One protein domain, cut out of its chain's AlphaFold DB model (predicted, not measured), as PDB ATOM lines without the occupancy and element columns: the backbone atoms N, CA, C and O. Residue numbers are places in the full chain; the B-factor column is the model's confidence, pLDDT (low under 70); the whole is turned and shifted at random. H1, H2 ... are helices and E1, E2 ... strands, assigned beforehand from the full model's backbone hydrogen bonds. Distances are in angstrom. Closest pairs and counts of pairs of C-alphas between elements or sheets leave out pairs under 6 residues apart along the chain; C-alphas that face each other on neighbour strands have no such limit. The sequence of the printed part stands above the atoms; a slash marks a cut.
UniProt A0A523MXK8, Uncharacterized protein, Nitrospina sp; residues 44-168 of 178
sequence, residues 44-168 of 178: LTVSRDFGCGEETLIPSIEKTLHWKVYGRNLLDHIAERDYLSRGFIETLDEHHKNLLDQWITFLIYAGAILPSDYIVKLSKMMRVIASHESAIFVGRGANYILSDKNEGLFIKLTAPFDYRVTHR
ATOM      1  N   LEU A  44       1.512 -25.819 -21.541       93.75
ATOM      2  CA  LEU A  44       2.516 -26.851 -21.312       93.75
ATOM      3  C   LEU A  44       2.078 -28.123 -22.023       93.75
ATOM      4  O   LEU A  44       1.000 -28.639 -21.750       93.75
ATOM      5  N   THR A  45       2.911 -28.665 -22.902       93.31
ATOM      6  CA  THR A  45       2.694 -30.005 -23.452       93.31
ATOM      7  C   THR A  45       3.627 -30.994 -22.779       93.31
ATOM      8  O   THR A  45       4.831 -30.771 -22.663       93.31
ATOM      9  N   VAL A  46       3.060 -32.110 -22.342       91.94
ATOM     10  CA  VAL A  46       3.768 -33.183 -21.661       91.94
ATOM     11  C   VAL A  46       3.617 -34.459 -22.470       91.94
ATOM     12  O   VAL A  46       2.583 -35.128 -22.444       91.94
ATOM     13  N   SER A  47       4.676 -34.822 -23.180       88.75
ATOM     14  CA  SER A  47       4.865 -36.192 -23.659       88.75
ATOM     15  C   SER A  47       5.498 -37.035 -22.551       88.75
ATOM     16  O   SER A  47       6.183 -36.497 -21.681       88.75
ATOM     17  N   ARG A  48       5.242 -38.346 -22.521       88.69
ATOM     18  CA  ARG A  48       5.705 -39.193 -21.416       88.69
ATOM     19  C   ARG A  48       5.904 -40.649 -21.800       88.69
ATOM     20  O   ARG A  48       5.116 -41.194 -22.576       88.69
ATOM     21  N   ASP A  49       6.909 -41.265 -21.192       86.44
ATOM     22  CA  ASP A  49       7.004 -42.719 -21.095       86.44
ATOM     23  C   ASP A  49       6.020 -43.232 -20.025       86.44
ATOM     24  O   ASP A  49       5.610 -42.499 -19.126       86.44
ATOM     25  N   PHE A  50       5.606 -44.494 -20.115       82.06
ATOM     26  CA  PHE A  50       4.711 -45.090 -19.119       82.06
ATOM     27  C   PHE A  50       5.475 -45.427 -17.831       82.06
ATOM     28  O   PHE A  50       6.568 -45.984 -17.916       82.06
ATOM     29  N   GLY A  51       4.903 -45.124 -16.660       82.25
ATOM     30  CA  GLY A  51       5.554 -45.378 -15.367       82.25
ATOM     31  C   GLY A  51       6.702 -44.412 -15.065       82.25
ATOM     32  O   GLY A  51       7.658 -44.771 -14.386       82.25
ATOM     33  N   CYS A  52       6.654 -43.190 -15.603       86.94
ATOM     34  CA  CYS A  52       7.692 -42.181 -15.368       86.94
ATOM     35  C   CYS A  52       7.430 -41.317 -14.123       86.94
ATOM     36  O   CYS A  52       8.164 -40.363 -13.881       86.94
ATOM     37  N   GLY A  53       6.401 -41.646 -13.334       84.94
ATOM     38  CA  GLY A  53       5.986 -40.876 -12.160       84.94
ATOM     39  C   GLY A  53       5.080 -39.691 -12.501       84.94
ATOM     40  O   GLY A  53       4.980 -38.735 -11.724       84.94
ATOM     41  N   GLU A  54       4.416 -39.719 -13.661       85.25
ATOM     42  CA  GLU A  54       3.510 -38.647 -14.073       85.25
ATOM     43  C   GLU A  54       2.350 -38.438 -13.093       85.25
ATOM     44  O   GLU A  54       1.878 -37.310 -12.950       85.25
ATOM     45  N   GLU A  55       1.914 -39.498 -12.401       82.62
ATOM     46  CA  GLU A  55       0.801 -39.457 -11.452       82.62
ATOM     47  C   GLU A  55       1.057 -38.526 -10.266       82.62
ATOM     48  O   GLU A  55       0.109 -38.020  -9.674       82.62
ATOM     49  N   THR A  56       2.322 -38.267  -9.939       87.19
ATOM     50  CA  THR A  56       2.693 -37.347  -8.857       87.19
ATOM     51  C   THR A  56       3.091 -35.984  -9.410       87.19
ATOM     52  O   THR A  56       2.718 -34.944  -8.864       87.19
ATOM     53  N   LEU A  57       3.829 -35.971 -10.523       90.25
ATOM     54  CA  LEU A  57       4.373 -34.739 -11.080       90.25
ATOM     55  C   LEU A  57       3.291 -33.839 -11.690       90.25
ATOM     56  O   LEU A  57       3.293 -32.637 -11.440       90.25
ATOM     57  N   ILE A  58       2.356 -34.398 -12.463       89.31
ATOM     58  CA  ILE A  58       1.346 -33.596 -13.171       89.31
ATOM     59  C   ILE A  58       0.393 -32.881 -12.205       89.31
ATOM     60  O   ILE A  58       0.234 -31.671 -12.365       89.31
ATOM     61  N   PRO A  59      -0.162 -33.537 -11.165       89.62
ATOM     62  CA  PRO A  59      -0.971 -32.837 -10.167       89.62
ATOM     63  C   PRO A  59      -0.197 -31.752  -9.409       89.62
ATOM     64  O   PRO A  59      -0.757 -30.716  -9.052       89.62
ATOM     65  N   SER A  60       1.105 -31.957  -9.177       91.88
ATOM     66  CA  SER A  60       1.961 -30.941  -8.556       91.88
ATOM     67  C   SER A  60       2.113 -29.703  -9.449       91.88
ATOM     68  O   SER A  60       1.973 -28.572  -8.977       91.88
ATOM     69  N   ILE A  61       2.325 -29.905 -10.755       91.94
ATOM     70  CA  ILE A  61       2.399 -28.819 -11.742       91.94
ATOM     71  C   ILE A  61       1.054 -28.091 -11.850       91.94
ATOM     72  O   ILE A  61       1.029 -26.864 -11.792       91.94
ATOM     73  N   GLU A  62      -0.059 -28.822 -11.948       91.12
ATOM     74  CA  GLU A  62      -1.419 -28.262 -11.971       91.12
ATOM     75  C   GLU A  62      -1.682 -27.372 -10.756       91.12
ATOM     76  O   GLU A  62      -2.110 -26.227 -10.900       91.12
ATOM     77  N   LYS A  63      -1.350 -27.857  -9.553       91.00
ATOM     78  CA  LYS A  63      -1.520 -27.098  -8.311       91.00
ATOM     79  C   LYS A  63      -0.636 -25.852  -8.255       91.00
ATOM     80  O   LYS A  63      -1.061 -24.847  -7.696       91.00
ATOM     81  N   THR A  64       0.576 -25.927  -8.799       93.50
ATOM     82  CA  THR A  64       1.554 -24.828  -8.762       93.50
ATOM     83  C   THR A  64       1.223 -23.734  -9.774       93.50
ATOM     84  O   THR A  64       1.329 -22.553  -9.460       93.50
ATOM     85  N   LEU A  65       0.829 -24.118 -10.991       90.94
ATOM     86  CA  LEU A  65       0.511 -23.181 -12.070       90.94
ATOM     87  C   LEU A  65      -0.947 -22.713 -12.039       90.94
ATOM     88  O   LEU A  65      -1.273 -21.707 -12.662       90.94
ATOM     89  N   HIS A  66      -1.820 -23.431 -11.328       91.25
ATOM     90  CA  HIS A  66      -3.273 -23.249 -11.361       91.25
ATOM     91  C   HIS A  66      -3.865 -23.396 -12.776       91.25
ATOM     92  O   HIS A  66      -4.845 -22.738 -13.123       91.25
ATOM     93  N   TRP A  67      -3.262 -24.250 -13.610       91.44
ATOM     94  CA  TRP A  67      -3.705 -24.523 -14.984       91.44
ATOM     95  C   TRP A  67      -4.432 -25.855 -15.060       91.44
ATOM     96  O   TRP A  67      -3.988 -26.826 -14.455       91.44
ATOM     97  N   LYS A  68      -5.498 -25.935 -15.860       87.00
ATOM     98  CA  LYS A  68      -6.244 -27.187 -16.039       87.00
ATOM     99  C   LYS A  68      -5.443 -28.214 -16.837       87.00
ATOM    100  O   LYS A  68      -4.780 -27.876 -17.823       87.00
ATOM    101  N   VAL A  69      -5.572 -29.483 -16.450       87.38
ATOM    102  CA  VAL A  69      -4.946 -30.614 -17.148       87.38
ATOM    103  C   VAL A  69      -5.898 -31.259 -18.157       87.38
ATOM    104  O   VAL A  69      -6.941 -31.816 -17.821       87.38
ATOM    105  N   TYR A  70      -5.473 -31.271 -19.415       84.88
ATOM    106  CA  TYR A  70      -6.138 -31.893 -20.552       84.88
ATOM    107  C   TYR A  70      -5.387 -33.158 -20.976       84.88
ATOM    108  O   TYR A  70      -4.464 -33.136 -21.793       84.88
ATOM    109  N   GLY A  71      -5.773 -34.286 -20.380       74.00
ATOM    110  CA  GLY A  71      -5.236 -35.610 -20.695       74.00
ATOM    111  C   GLY A  71      -6.126 -36.435 -21.628       74.00
ATOM    112  O   GLY A  71      -7.203 -36.008 -22.048       74.00
ATOM    113  N   ARG A  72      -5.685 -37.671 -21.894       64.62
ATOM    114  CA  ARG A  72      -6.361 -38.667 -22.745       64.62
ATOM    115  C   ARG A  72      -7.875 -38.757 -22.490       64.62
ATOM    116  O   ARG A  72      -8.638 -38.559 -23.422       64.62
ATOM    117  N   ASN A  73      -8.307 -38.976 -21.245       59.34
ATOM    118  CA  ASN A  73      -9.724 -39.194 -20.932       59.34
ATOM    119  C   ASN A  73     -10.620 -37.984 -21.232       59.34
ATOM    120  O   ASN A  73     -11.721 -38.178 -21.731       59.34
ATOM    121  N   LEU A  74     -10.162 -36.759 -20.959       59.72
ATOM    122  CA  LEU A  74     -10.961 -35.545 -21.154       59.72
ATOM    123  C   LEU A  74     -11.063 -35.187 -22.639       59.72
ATOM    124  O   LEU A  74     -12.148 -34.930 -23.144       59.72
ATOM    125  N   LEU A  75      -9.940 -35.245 -23.352       57.28
ATOM    126  CA  LEU A  75      -9.896 -34.950 -24.780       57.28
ATOM    127  C   LEU A  75     -10.659 -35.991 -25.611       57.28
ATOM    128  O   LEU A  75     -11.347 -35.619 -26.557       57.28
ATOM    129  N   ASP A  76     -10.596 -37.270 -25.231       52.16
ATOM    130  CA  ASP A  76     -11.387 -38.325 -25.872       52.16
ATOM    131  C   ASP A  76     -12.885 -38.132 -25.610       52.16
ATOM    132  O   ASP A  76     -13.672 -38.189 -26.548       52.16
ATOM    133  N   HIS A  77     -13.286 -37.822 -24.370       53.03
ATOM    134  CA  HIS A  77     -14.698 -37.590 -24.041       53.03
ATOM    135  C   HIS A  77     -15.293 -36.386 -24.777       53.03
ATOM    136  O   HIS A  77     -16.452 -36.432 -25.186       53.03
ATOM    137  N   ILE A  78     -14.522 -35.305 -24.930       56.38
ATOM    138  CA  ILE A  78     -14.981 -34.103 -25.637       56.38
ATOM    139  C   ILE A  78     -14.956 -34.339 -27.159       56.38
ATOM    140  O   ILE A  78     -15.771 -33.764 -27.870       56.38
ATOM    141  N   ALA A  79     -14.066 -35.194 -27.677       51.47
ATOM    142  CA  ALA A  79     -14.020 -35.535 -29.102       51.47
ATOM    143  C   ALA A  79     -15.102 -36.549 -29.529       51.47
ATOM    144  O   ALA A  79     -15.573 -36.480 -30.665       51.47
ATOM    145  N   GLU A  80     -15.490 -37.478 -28.647       51.44
ATOM    146  CA  GLU A  80     -16.559 -38.470 -28.878       51.44
ATOM    147  C   GLU A  80     -17.966 -37.871 -28.758       51.44
ATOM    148  O   GLU A  80     -18.913 -38.353 -29.376       51.44
ATOM    149  N   ARG A  81     -18.120 -36.807 -27.969       45.34
ATOM    150  CA  ARG A  81     -19.374 -36.071 -27.847       45.34
ATOM    151  C   ARG A  81     -19.412 -34.977 -28.916       45.34
ATOM    152  O   ARG A  81     -18.604 -34.061 -28.875       45.34
ATOM    153  N   ASP A  82     -20.403 -34.998 -29.813       46.84
ATOM    154  CA  ASP A  82     -20.696 -33.939 -30.812       46.84
ATOM    155  C   ASP A  82     -21.104 -32.572 -30.182       46.84
ATOM    156  O   ASP A  82     -21.780 -31.742 -30.785       46.84
ATOM    157  N   TYR A  83     -20.679 -32.308 -28.943       42.69
ATOM    158  CA  TYR A  83     -20.955 -31.119 -28.136       42.69
ATOM    159  C   TYR A  83     -20.055 -29.924 -28.460       42.69
ATOM    160  O   TYR A  83     -20.134 -28.898 -27.783       42.69
ATOM    161  N   LEU A  84     -19.224 -30.010 -29.497       48.84
ATOM    162  CA  LEU A  84     -18.639 -28.811 -30.081       48.84
ATOM    163  C   LEU A  84     -19.752 -28.111 -30.864       48.84
ATOM    164  O   LEU A  84     -19.905 -28.298 -32.070       48.84
ATOM    165  N   SER A  85     -20.585 -27.357 -30.142       40.97
ATOM    166  CA  SER A  85     -21.586 -26.498 -30.758       40.97
ATOM    167  C   SER A  85     -20.888 -25.634 -31.808       40.97
ATOM    168  O   SER A  85     -19.751 -25.189 -31.613       40.97
ATOM    169  N   ARG A  86     -21.559 -25.417 -32.942       40.66
ATOM    170  CA  ARG A  86     -21.039 -24.605 -34.051       40.66
ATOM    171  C   ARG A  86     -20.417 -23.290 -33.569       40.66
ATOM    172  O   ARG A  86     -19.344 -22.965 -34.045       40.66
ATOM    173  N   GLY A  87     -20.965 -22.664 -32.525       37.56
ATOM    174  CA  GLY A  87     -20.451 -21.426 -31.927       37.56
ATOM    175  C   GLY A  87     -19.022 -21.478 -31.351       37.56
ATOM    176  O   GLY A  87     -18.324 -20.469 -31.397       37.56
ATOM    177  N   PHE A  88     -18.555 -22.626 -30.838       45.00
ATOM    178  CA  PHE A  88     -17.177 -22.786 -30.323       45.00
ATOM    179  C   PHE A  88     -16.155 -23.008 -31.448       45.00
ATOM    180  O   PHE A  88     -14.983 -22.664 -31.324       45.00
ATOM    181  N   ILE A  89     -16.603 -23.585 -32.566       43.91
ATOM    182  CA  ILE A  89     -15.794 -23.718 -33.783       43.91
ATOM    183  C   ILE A  89     -15.830 -22.407 -34.589       43.91
ATOM    184  O   ILE A  89     -14.807 -22.008 -35.132       43.91
ATOM    185  N   GLU A  90     -16.962 -21.701 -34.609       42.41
ATOM    186  CA  GLU A  90     -17.159 -20.405 -35.277       42.41
ATOM    187  C   GLU A  90     -16.289 -19.293 -34.675       42.41
ATOM    188  O   GLU A  90     -15.849 -18.404 -35.398       42.41
ATOM    189  N   THR A  91     -15.938 -19.369 -33.386       45.66
ATOM    190  CA  THR A  91     -15.008 -18.411 -32.755       45.66
ATOM    191  C   THR A  91     -13.576 -18.511 -33.299       45.66
ATOM    192  O   THR A  91     -12.824 -17.544 -33.213       45.66
ATOM    193  N   LEU A  92     -13.198 -19.641 -33.911       46.22
ATOM    194  CA  LEU A  92     -11.938 -19.780 -34.656       46.22
ATOM    195  C   LEU A  92     -12.031 -19.262 -36.104       46.22
ATOM    196  O   LEU A  92     -11.004 -19.036 -36.752       46.22
ATOM    197  N   ASP A  93     -13.250 -19.127 -36.631       43.97
ATOM    198  CA  ASP A  93     -13.562 -19.205 -38.062       43.97
ATOM    199  C   ASP A  93     -13.335 -17.885 -38.826       43.97
ATOM    200  O   ASP A  93     -13.413 -17.856 -40.054       43.97
ATOM    201  N   GLU A  94     -12.981 -16.793 -38.139       43.78
ATOM    202  CA  GLU A  94     -12.802 -15.480 -38.781       43.78
ATOM    203  C   GLU A  94     -11.348 -15.005 -38.924       43.78
ATOM    204  O   GLU A  94     -11.097 -14.119 -39.738       43.78
ATOM    205  N   HIS A  95     -10.367 -15.549 -38.187       44.66
ATOM    206  CA  HIS A  95      -8.990 -15.004 -38.204       44.66
ATOM    207  C   HIS A  95      -7.883 -15.982 -38.622       44.66
ATOM    208  O   HIS A  95      -6.831 -15.533 -39.083       44.66
ATOM    209  N   HIS A  96      -8.090 -17.304 -38.537       47.12
ATOM    210  CA  HIS A  96      -7.009 -18.282 -38.768       47.12
ATOM    211  C   HIS A  96      -7.354 -19.472 -39.675       47.12
ATOM    212  O   HIS A  96      -6.570 -20.422 -39.731       47.12
ATOM    213  N   LYS A  97      -8.450 -19.390 -40.448       48.16
ATOM    214  CA  LYS A  97      -8.789 -20.372 -41.499       48.16
ATOM    215  C   LYS A  97      -7.579 -20.744 -42.352       48.16
ATOM    216  O   LYS A  97      -7.212 -21.904 -42.421       48.16
ATOM    217  N   ASN A  98      -6.858 -19.752 -42.878       48.22
ATOM    218  CA  ASN A  98      -5.795 -19.998 -43.855       48.22
ATOM    219  C   ASN A  98      -4.641 -20.866 -43.339       48.22
ATOM    220  O   ASN A  98      -4.197 -21.754 -44.055       48.22
ATOM    221  N   LEU A  99      -4.147 -20.635 -42.120       50.81
ATOM    222  CA  LEU A  99      -3.021 -21.418 -41.606       50.81
ATOM    223  C   LEU A  99      -3.493 -22.813 -41.186       50.81
ATOM    224  O   LEU A  99      -2.893 -23.816 -41.557       50.81
ATOM    225  N   LEU A 100      -4.601 -22.876 -40.447       50.50
ATOM    226  CA  LEU A 100      -5.137 -24.122 -39.911       50.50
ATOM    227  C   LEU A 100      -5.596 -25.067 -41.037       50.50
ATOM    228  O   LEU A 100      -5.292 -26.258 -40.992       50.50
ATOM    229  N   ASP A 101      -6.226 -24.522 -42.080       54.78
ATOM    230  CA  ASP A 101      -6.631 -25.266 -43.271       54.78
ATOM    231  C   ASP A 101      -5.421 -25.731 -44.087       54.78
ATOM    232  O   ASP A 101      -5.424 -26.868 -44.547       54.78
ATOM    233  N   GLN A 102      -4.356 -24.929 -44.227       55.91
ATOM    234  CA  GLN A 102      -3.134 -25.343 -44.937       55.91
ATOM    235  C   GLN A 102      -2.426 -26.521 -44.253       55.91
ATOM    236  O   GLN A 102      -2.028 -27.471 -44.929       55.91
ATOM    237  N   TRP A 103      -2.319 -26.512 -42.921       56.78
ATOM    238  CA  TRP A 103      -1.713 -27.613 -42.159       56.78
ATOM    239  C   TRP A 103      -2.573 -28.885 -42.175       56.78
ATOM    240  O   TRP A 103      -2.049 -29.983 -42.366       56.78
ATOM    241  N   ILE A 104      -3.895 -28.754 -42.009       53.56
ATOM    242  CA  ILE A 104      -4.833 -29.886 -42.113       53.56
ATOM    243  C   ILE A 104      -4.783 -30.486 -43.519       53.56
ATOM    244  O   ILE A 104      -4.703 -31.703 -43.673       53.56
ATOM    245  N   THR A 105      -4.756 -29.628 -44.538       54.53
ATOM    246  CA  THR A 105      -4.596 -30.023 -45.938       54.53
ATOM    247  C   THR A 105      -3.289 -30.785 -46.127       54.53
ATOM    248  O   THR A 105      -3.317 -31.878 -46.674       54.53
ATOM    249  N   PHE A 106      -2.162 -30.298 -45.601       56.12
ATOM    250  CA  PHE A 106      -0.877 -31.002 -45.676       56.12
ATOM    251  C   PHE A 106      -0.921 -32.406 -45.051       56.12
ATOM    252  O   PHE A 106      -0.440 -33.358 -45.660       56.12
ATOM    253  N   LEU A 107      -1.540 -32.571 -43.877       49.97
ATOM    254  CA  LEU A 107      -1.669 -33.879 -43.215       49.97
ATOM    255  C   LEU A 107      -2.566 -34.860 -43.988       49.97
ATOM    256  O   LEU A 107      -2.269 -36.056 -44.036       49.97
ATOM    257  N   ILE A 108      -3.633 -34.356 -44.615       52.22
ATOM    258  CA  ILE A 108      -4.511 -35.139 -45.499       52.22
ATOM    259  C   ILE A 108      -3.760 -35.524 -46.785       52.22
ATOM    260  O   ILE A 108      -3.776 -36.686 -47.185       52.22
ATOM    261  N   TYR A 109      -3.050 -34.576 -47.408       52.09
ATOM    262  CA  TYR A 109      -2.280 -34.798 -48.640       52.09
ATOM    263  C   TYR A 109      -1.083 -35.732 -48.441       52.09
ATOM    264  O   TYR A 109      -0.757 -36.499 -49.343       52.09
ATOM    265  N   ALA A 110      -0.455 -35.723 -47.263       55.59
ATOM    266  CA  ALA A 110       0.599 -36.668 -46.897       55.59
ATOM    267  C   ALA A 110       0.079 -38.105 -46.667       55.59
ATOM    268  O   ALA A 110       0.863 -38.992 -46.333       55.59
ATOM    269  N   GLY A 111      -1.232 -38.343 -46.818       42.34
ATOM    270  CA  GLY A 111      -1.861 -39.655 -46.647       42.34
ATOM    271  C   GLY A 111      -1.901 -40.138 -45.195       42.34
ATOM    272  O   GLY A 111      -2.127 -41.320 -44.952       42.34
ATOM    273  N   ALA A 112      -1.661 -39.247 -44.228       47.62
ATOM    274  CA  ALA A 112      -1.528 -39.612 -42.822       47.62
ATOM    275  C   ALA A 112      -2.879 -39.702 -42.084       47.62
ATOM    276  O   ALA A 112      -2.931 -40.308 -41.014       47.62
ATOM    277  N   ILE A 113      -3.951 -39.075 -42.603       47.16
ATOM    278  CA  ILE A 113      -5.247 -38.896 -41.913       47.16
ATOM    279  C   ILE A 113      -6.394 -38.731 -42.941       47.16
ATOM    280  O   ILE A 113      -6.197 -38.061 -43.957       47.16
ATOM    281  N   LEU A 114      -7.599 -39.268 -42.683       50.62
ATOM    282  CA  LEU A 114      -8.812 -38.923 -43.440       50.62
ATOM    283  C   LEU A 114      -9.451 -37.607 -42.918       50.62
ATOM    284  O   LEU A 114      -9.455 -37.329 -41.719       50.62
ATOM    285  N   PRO A 115     -10.085 -36.787 -43.779       46.44
ATOM    286  CA  PRO A 115     -10.729 -35.521 -43.382       46.44
ATOM    287  C   PRO A 115     -11.881 -35.660 -42.365       46.44
ATOM    288  O   PRO A 115     -12.259 -34.682 -41.720       46.44
ATOM    289  N   SER A 116     -12.440 -36.866 -42.212       51.03
ATOM    290  CA  SER A 116     -13.488 -37.223 -41.242       51.03
ATOM    291  C   SER A 116     -12.987 -37.368 -39.802       51.03
ATOM    292  O   SER A 116     -13.782 -37.615 -38.891       51.03
ATOM    293  N   ASP A 117     -11.678 -37.266 -39.581       62.69
ATOM    294  CA  ASP A 117     -11.063 -37.973 -38.472       62.69
ATOM    295  C   ASP A 117     -10.960 -37.171 -37.184       62.69
ATOM    296  O   ASP A 117     -10.622 -35.987 -37.128       62.69
ATOM    297  N   TYR A 118     -11.164 -37.923 -36.110       62.03
ATOM    298  CA  TYR A 118     -10.888 -37.609 -34.716       62.03
ATOM    299  C   TYR A 118      -9.649 -36.715 -34.492       62.03
ATOM    300  O   TYR A 118      -9.708 -35.808 -33.663       62.03
ATOM    301  N   ILE A 119      -8.557 -36.885 -35.252       66.81
ATOM    302  CA  ILE A 119      -7.342 -36.062 -35.106       66.81
ATOM    303  C   ILE A 119      -7.585 -34.591 -35.475       66.81
ATOM    304  O   ILE A 119      -7.066 -33.699 -34.798       66.81
ATOM    305  N   VAL A 120      -8.399 -34.308 -36.495       70.00
ATOM    306  CA  VAL A 120      -8.745 -32.932 -36.886       70.00
ATOM    307  C   VAL A 120      -9.571 -32.263 -35.787       70.00
ATOM    308  O   VAL A 120      -9.259 -31.140 -35.381       70.00
ATOM    309  N   LYS A 121     -10.584 -32.963 -35.252       69.44
ATOM    310  CA  LYS A 121     -11.415 -32.466 -34.137       69.44
ATOM    311  C   LYS A 121     -10.565 -32.194 -32.890       69.44
ATOM    312  O   LYS A 121     -10.668 -31.126 -32.290       69.44
ATOM    313  N   LEU A 122      -9.680 -33.128 -32.550       72.31
ATOM    314  CA  LEU A 122      -8.767 -33.025 -31.415       72.31
ATOM    315  C   LEU A 122      -7.802 -31.840 -31.553       72.31
ATOM    316  O   LEU A 122      -7.615 -31.071 -30.611       72.31
ATOM    317  N   SER A 123      -7.231 -31.662 -32.745       75.38
ATOM    318  CA  SER A 123      -6.286 -30.578 -33.028       75.38
ATOM    319  C   SER A 123      -6.938 -29.205 -32.915       75.38
ATOM    320  O   SER A 123      -6.368 -28.299 -32.305       75.38
ATOM    321  N   LYS A 124      -8.153 -29.055 -33.462       73.62
ATOM    322  CA  LYS A 124      -8.947 -27.828 -33.313       73.62
ATOM    323  C   LYS A 124      -9.194 -27.533 -31.839       73.62
ATOM    324  O   LYS A 124      -8.881 -26.442 -31.383       73.62
ATOM    325  N   MET A 125      -9.664 -28.519 -31.081       74.81
ATOM    326  CA  MET A 125      -9.988 -28.351 -29.665       74.81
ATOM    327  C   MET A 125      -8.795 -27.891 -28.820       74.81
ATOM    328  O   MET A 125      -8.934 -26.941 -28.057       74.81
ATOM    329  N   MET A 126      -7.619 -28.507 -28.981       80.62
ATOM    330  CA  MET A 126      -6.410 -28.087 -28.258       80.62
ATOM    331  C   MET A 126      -6.049 -26.625 -28.540       80.62
ATOM    332  O   MET A 126      -5.685 -25.889 -27.627       80.62
ATOM    333  N   ARG A 127      -6.189 -26.194 -29.798       81.69
ATOM    334  CA  ARG A 127      -5.920 -24.810 -30.204       81.69
ATOM    335  C   ARG A 127      -6.935 -23.828 -29.624       81.69
ATOM    336  O   ARG A 127      -6.516 -22.757 -29.205       81.69
ATOM    337  N   VAL A 128      -8.219 -24.197 -29.549       75.88
ATOM    338  CA  VAL A 128      -9.233 -23.356 -28.885       75.88
ATOM    339  C   VAL A 128      -8.947 -23.232 -27.393       75.88
ATOM    340  O   VAL A 128      -8.986 -22.141 -26.839       75.88
ATOM    341  N   ILE A 129      -8.623 -24.339 -26.725       81.44
ATOM    342  CA  ILE A 129      -8.292 -24.304 -25.296       81.44
ATOM    343  C   ILE A 129      -7.128 -23.334 -25.062       81.44
ATOM    344  O   ILE A 129      -7.256 -22.413 -24.260       81.44
ATOM    345  N   ALA A 130      -6.045 -23.470 -25.835       84.50
ATOM    346  CA  ALA A 130      -4.881 -22.596 -25.732       84.50
ATOM    347  C   ALA A 130      -5.167 -21.128 -26.107       84.50
ATOM    348  O   ALA A 130      -4.409 -20.247 -25.714       84.50
ATOM    349  N   SER A 131      -6.233 -20.826 -26.855       77.12
ATOM    350  CA  SER A 131      -6.623 -19.444 -27.166       77.12
ATOM    351  C   SER A 131      -7.518 -18.798 -26.108       77.12
ATOM    352  O   SER A 131      -7.697 -17.585 -26.146       77.12
ATOM    353  N   HIS A 132      -8.092 -19.578 -25.187       75.81
ATOM    354  CA  HIS A 132      -8.993 -19.076 -24.143       75.81
ATOM    355  C   HIS A 132      -8.407 -19.143 -22.733       75.81
ATOM    356  O   HIS A 132      -8.793 -18.344 -21.880       75.81
ATOM    357  N   GLU A 133      -7.519 -20.098 -22.459       80.19
ATOM    358  CA  GLU A 133      -6.929 -20.267 -21.134       80.19
ATOM    359  C   GLU A 133      -5.560 -20.947 -21.176       80.19
ATOM    360  O   GLU A 133      -5.201 -21.650 -22.122       80.19
ATOM    361  N   SER A 134      -4.787 -20.751 -20.107       91.25
ATOM    362  CA  SER A 134      -3.555 -21.502 -19.903       91.25
ATOM    363  C   SER A 134      -3.851 -22.950 -19.527       91.25
ATOM    364  O   SER A 134      -4.694 -23.224 -18.670       91.25
ATOM    365  N   ALA A 135      -3.144 -23.881 -20.163       91.00
ATOM    366  CA  ALA A 135      -3.505 -25.293 -20.144       91.00
ATOM    367  C   ALA A 135      -2.288 -26.224 -20.125       91.00
ATOM    368  O   ALA A 135      -1.240 -25.927 -20.701       91.00
ATOM    369  N   ILE A 136      -2.452 -27.390 -19.495       92.62
ATOM    370  CA  ILE A 136      -1.469 -28.479 -19.492       92.62
ATOM    371  C   ILE A 136      -2.019 -29.630 -20.334       92.62
ATOM    372  O   ILE A 136      -2.967 -30.298 -19.936       92.62
ATOM    373  N   PHE A 137      -1.420 -29.912 -21.483       90.44
ATOM    374  CA  PHE A 137      -1.804 -31.017 -22.358       90.44
ATOM    375  C   PHE A 137      -0.924 -32.238 -22.108       90.44
ATOM    376  O   PHE A 137       0.293 -32.167 -22.269       90.44
ATOM    377  N   VAL A 138      -1.520 -33.383 -21.769       88.12
ATOM    378  CA  VAL A 138      -0.772 -34.617 -21.477       88.12
ATOM    379  C   VAL A 138      -1.012 -35.668 -22.559       88.12
ATOM    380  O   VAL A 138      -2.090 -36.260 -22.664       88.12
ATOM    381  N   GLY A 139       0.036 -35.961 -23.325       81.88
ATOM    382  CA  GLY A 139       0.044 -36.966 -24.383       81.88
ATOM    383  C   GLY A 139      -0.696 -36.537 -25.653       81.88
ATOM    384  O   GLY A 139      -0.695 -35.368 -26.034       81.88
ATOM    385  N   ARG A 140      -1.282 -37.525 -26.353       73.00
ATOM    386  CA  ARG A 140      -2.139 -37.351 -27.549       73.00
ATOM    387  C   ARG A 140      -1.522 -36.529 -28.700       73.00
ATOM    388  O   ARG A 140      -2.247 -36.033 -29.550       73.00
ATOM    389  N   GLY A 141      -0.195 -36.420 -28.757       75.50
ATOM    390  CA  GLY A 141       0.506 -35.680 -29.810       75.50
ATOM    391  C   GLY A 141       0.369 -34.159 -29.706       75.50
ATOM    392  O   GLY A 141       0.667 -33.468 -30.676       75.50
ATOM    393  N   ALA A 142      -0.046 -33.627 -28.548       83.81
ATOM    394  CA  ALA A 142      -0.200 -32.185 -28.336       83.81
ATOM    395  C   ALA A 142       1.078 -31.396 -28.669       83.81
ATOM    396  O   ALA A 142       1.012 -30.295 -29.208       83.81
ATOM    397  N   ASN A 143       2.243 -32.001 -28.423       83.00
ATOM    398  CA  ASN A 143       3.546 -31.430 -28.742       83.00
ATOM    399  C   ASN A 143       3.768 -31.205 -30.249       83.00
ATOM    400  O   ASN A 143       4.500 -30.300 -30.619       83.00
ATOM    401  N   TYR A 144       3.140 -32.009 -31.107       81.69
ATOM    402  CA  TYR A 144       3.174 -31.821 -32.558       81.69
ATOM    403  C   TYR A 144       2.057 -30.884 -33.012       81.69
ATOM    404  O   TYR A 144       2.291 -29.990 -33.820       81.69
ATOM    405  N   ILE A 145       0.855 -31.048 -32.451       80.88
ATOM    406  CA  ILE A 145      -0.328 -30.258 -32.813       80.88
ATOM    407  C   ILE A 145      -0.121 -28.769 -32.542       80.88
ATOM    408  O   ILE A 145      -0.596 -27.959 -33.330       80.88
ATOM    409  N   LEU A 146       0.553 -28.413 -31.446       84.69
ATOM    410  CA  LEU A 146       0.788 -27.027 -31.033       84.69
ATOM    411  C   LEU A 146       2.206 -26.535 -31.360       84.69
ATOM    412  O   LEU A 146       2.597 -25.470 -30.895       84.69
ATOM    413  N   SER A 147       2.983 -27.296 -32.138       84.00
ATOM    414  CA  SER A 147       4.398 -27.000 -32.426       84.00
ATOM    415  C   SER A 147       4.638 -25.675 -33.164       84.00
ATOM    416  O   SER A 147       5.743 -25.149 -33.118       84.00
ATOM    417  N   ASP A 148       3.615 -25.118 -33.816       80.75
ATOM    418  CA  ASP A 148       3.651 -23.816 -34.492       80.75
ATOM    419  C   ASP A 148       3.465 -22.620 -33.540       80.75
ATOM    420  O   ASP A 148       3.394 -21.482 -34.006       80.75
ATOM    421  N   LYS A 149       3.313 -22.855 -32.230       82.88
ATOM    422  CA  LYS A 149       3.074 -21.809 -31.226       82.88
ATOM    423  C   LYS A 149       4.300 -21.587 -30.350       82.88
ATOM    424  O   LYS A 149       4.918 -22.538 -29.878       82.88
ATOM    425  N   ASN A 150       4.603 -20.318 -30.086       87.06
ATOM    426  CA  ASN A 150       5.797 -19.905 -29.342       87.06
ATOM    427  C   ASN A 150       5.531 -19.738 -27.839       87.06
ATOM    428  O   ASN A 150       6.459 -19.661 -27.044       87.06
ATOM    429  N   GLU A 151       4.261 -19.688 -27.448       90.06
ATOM    430  CA  GLU A 151       3.785 -19.512 -26.075       90.06
ATOM    431  C   GLU A 151       3.786 -20.832 -25.280       90.06
ATOM    432  O   GLU A 151       3.421 -20.867 -24.103       90.06
ATOM    433  N   GLY A 152       4.181 -21.929 -25.932       90.56
ATOM    434  CA  GLY A 152       4.190 -23.276 -25.387       90.56
ATOM    435  C   GLY A 152       5.541 -23.720 -24.850       90.56
ATOM    436  O   GLY A 152       6.568 -23.549 -25.504       90.56
ATOM    437  N   LEU A 153       5.531 -24.408 -23.708       94.62
ATOM    438  CA  LEU A 153       6.650 -25.240 -23.275       94.62
ATOM    439  C   LEU A 153       6.382 -26.704 -23.645       94.62
ATOM    440  O   LEU A 153       5.312 -27.247 -23.364       94.62
ATOM    441  N   PHE A 154       7.365 -27.360 -24.256       94.12
ATOM    442  CA  PHE A 154       7.267 -28.745 -24.711       94.12
ATOM    443  C   PHE A 154       8.217 -29.621 -23.907       94.12
ATOM    444  O   PHE A 154       9.433 -29.476 -24.013       94.12
ATOM    445  N   ILE A 155       7.672 -30.539 -23.107       93.88
ATOM    446  CA  ILE A 155       8.473 -31.438 -22.275       93.88
ATOM    447  C   ILE A 155       8.217 -32.905 -22.611       93.88
ATOM    448  O   ILE A 155       7.117 -33.317 -23.003       93.88
ATOM    449  N   LYS A 156       9.259 -33.715 -22.424       92.12
ATOM    450  CA  LYS A 156       9.173 -35.172 -22.429       92.12
ATOM    451  C   LYS A 156       9.600 -35.710 -21.074       92.12
ATOM    452  O   LYS A 156      10.764 -35.603 -20.705       92.12
ATOM    453  N   LEU A 157       8.660 -36.315 -20.361       91.19
ATOM    454  CA  LEU A 157       8.935 -37.048 -19.134       91.19
ATOM    455  C   LEU A 157       9.448 -38.443 -19.478       91.19
ATOM    456  O   LEU A 157       8.819 -39.199 -20.221       91.19
ATOM    457  N   THR A 158      10.608 -38.781 -18.937       92.88
ATOM    458  CA  THR A 158      11.232 -40.091 -19.096       92.88
ATOM    459  C   THR A 158      11.858 -40.519 -17.777       92.88
ATOM    460  O   THR A 158      12.095 -39.702 -16.891       92.88
ATOM    461  N   ALA A 159      12.100 -41.817 -17.647       91.19
ATOM    462  CA  ALA A 159      12.762 -42.418 -16.502       91.19
ATOM    463  C   ALA A 159      13.529 -43.672 -16.957       91.19
ATOM    464  O   ALA A 159      13.141 -44.272 -17.973       91.19
ATOM    465  N   PRO A 160      14.586 -44.091 -16.232       94.44
ATOM    466  CA  PRO A 160      15.289 -45.347 -16.491       94.44
ATOM    467  C   PRO A 160      14.328 -46.538 -16.544       94.44
ATOM    468  O   PRO A 160      13.316 -46.556 -15.844       94.44
ATOM    469  N   PHE A 161      14.643 -47.541 -17.366       90.69
ATOM    470  CA  PHE A 161      13.756 -48.687 -17.588       90.69
ATOM    471  C   PHE A 161      13.354 -49.380 -16.280       90.69
ATOM    472  O   PHE A 161      12.161 -49.579 -16.053       90.69
ATOM    473  N   ASP A 162      14.323 -49.645 -15.404       93.00
ATOM    474  CA  ASP A 162      14.093 -50.313 -14.119       93.00
ATOM    475  C   ASP A 162      13.075 -49.554 -13.261       93.00
ATOM    476  O   ASP A 162      12.136 -50.145 -12.734       93.00
ATOM    477  N   TYR A 163      13.181 -48.222 -13.223       90.88
ATOM    478  CA  TYR A 163      12.232 -47.369 -12.511       90.88
ATOM    479  C   TYR A 163      10.810 -47.516 -13.066       90.88
ATOM    480  O   TYR A 163       9.858 -47.677 -12.299       90.88
ATOM    481  N   ARG A 164      10.662 -47.502 -14.397       88.25
ATOM    482  CA  ARG A 164       9.353 -47.576 -15.070       88.25
ATOM    483  C   ARG A 164       8.646 -48.910 -14.877       88.25
ATOM    484  O   ARG A 164       7.419 -48.949 -14.827       88.25
ATOM    485  N   VAL A 165       9.405 -50.000 -14.790       88.25
ATOM    486  CA  VAL A 165       8.849 -51.339 -14.555       88.25
ATOM    487  C   VAL A 165       8.301 -51.449 -13.136       88.25
ATOM    488  O   VAL A 165       7.201 -51.968 -12.951       88.25
ATOM    489  N   THR A 166       9.029 -50.926 -12.147       88.12
ATOM    490  CA  THR A 166       8.600 -50.936 -10.742       88.12
ATOM    491  C   THR A 166       7.400 -50.022 -10.494       88.12
ATOM    492  O   THR A 166       6.496 -50.394  -9.751       88.12
ATOM    493  N   HIS A 167       7.351 -48.861 -11.148       83.25
ATOM    494  CA  HIS A 167       6.300 -47.851 -10.974       83.25
ATOM    495  C   HIS A 167       5.229 -47.934 -12.061       83.25
ATOM    496  O   HIS A 167       4.686 -46.924 -12.503       83.25
ATOM    497  N   ARG A 168       4.926 -49.147 -12.534       72.06
ATOM    498  CA  ARG A 168       3.859 -49.344 -13.512       72.06
ATOM    499  C   ARG A 168       2.518 -48.978 -12.857       72.06
ATOM    500  O   ARG A 168       2.114 -49.675 -11.925       72.06
TER     501      ARG A 168
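AT A GLANCE: This is residues 44 to 168 of the 178 residues of an uncharacterized protein of Nitrospina sp (UniProt A0A523MXK8). A small parallel sheet is sandwiched between the longer helix H1 over one face and the short helix H6 over the other, and beside it a loose lobe of helices, H2, H3 and H4, gathers about H5. H7 lies at the far end of the longest axis from that lobe, and residues 93 to 99 stick out. The printed part has 125 residues, with elements in the order E1 H1 E2 H2 H3 H4 H5 E3 H6 E4 H7: seven named helices and four named strands, class mixed. The sheet's order is E2 E3 E1 E4, all parallel; the whole is compact, with a radius of gyration of the C-alphas of 15.9 A and spans of 47 by 34 by 30 A.

IN THESE COORDINATES: Find C-alpha 44 at (2.516, -26.851, -21.312), where E1 begins; it runs to 48, 12.7 A. Next come H1, residues 54 to 65, 15.9 A; E2, 68 to 70; H2, 72 to 80, 11.9 A; H3, 86 to 90; and H4, 97 to 109, 17.4 A. H5, 118 to 132, starts at (-10.888, -37.609, -34.716) and spans 21.4 A. Then follow E3, 135 to 138; H6, 142 to 145; E4, 152 to 157, 15.9 A; and H7, 161 to 166, ending at (8.600, -50.936, -10.742).

HOW THE PARTS SIT: Start at the inner strands E3 and E1, where N 46 and O 137 are 2.8 A apart, within hydrogen-bond range. Edge strand E2 is beside E3, with N 70 and O 136 at 2.7 A, and edge strand E4 beside E1, with N 45 and O 153 at 2.8 A. E1, H1, E2 and E3, H6, E4 are split strand-helix-strand units, each with another strand between its two, and both crossovers are right-handed; E2, H2 to H5, E3 is a unit of neighbour strands. H1 is on the sheet at a height of 8.7 A, along the strands; H6 is on the opposite face, over E1, at 8.4 A. H5 only grazes the sheet with residues 126 to 130, and H2 with 72 to 76. H5 touches H6 with residues 123 to 126 alone, closest C-alphas Ser 123 and Ile 145, 6.0 A. H5 touches H2 with residues 118 to 122 alone, closest C-alphas Leu 122 and Ala 79, 6.3 A. H3 and H4 are each close to H5 but not clearly touching, the closest C-alphas being Ile 89 and Lys 124, 8.0 A, and Ile 104 and Val 120, 7.2 A. H7 touches no helix and is not on the sheet. H2, H3, H4, H5 and H7 have every O i to N i+4 pair within hydrogen-bond range, H1 has 7 of 8, and H6 is too short for such a pair.

THE WHOLE: Look for the farthest C-alphas at Glu 94 and Asp 162, 50.4 A apart. The printed part has no cut and no long link. Mean pLDDT of the printed part is 72.2; residues 72 to 119 and residue 121 are under 70.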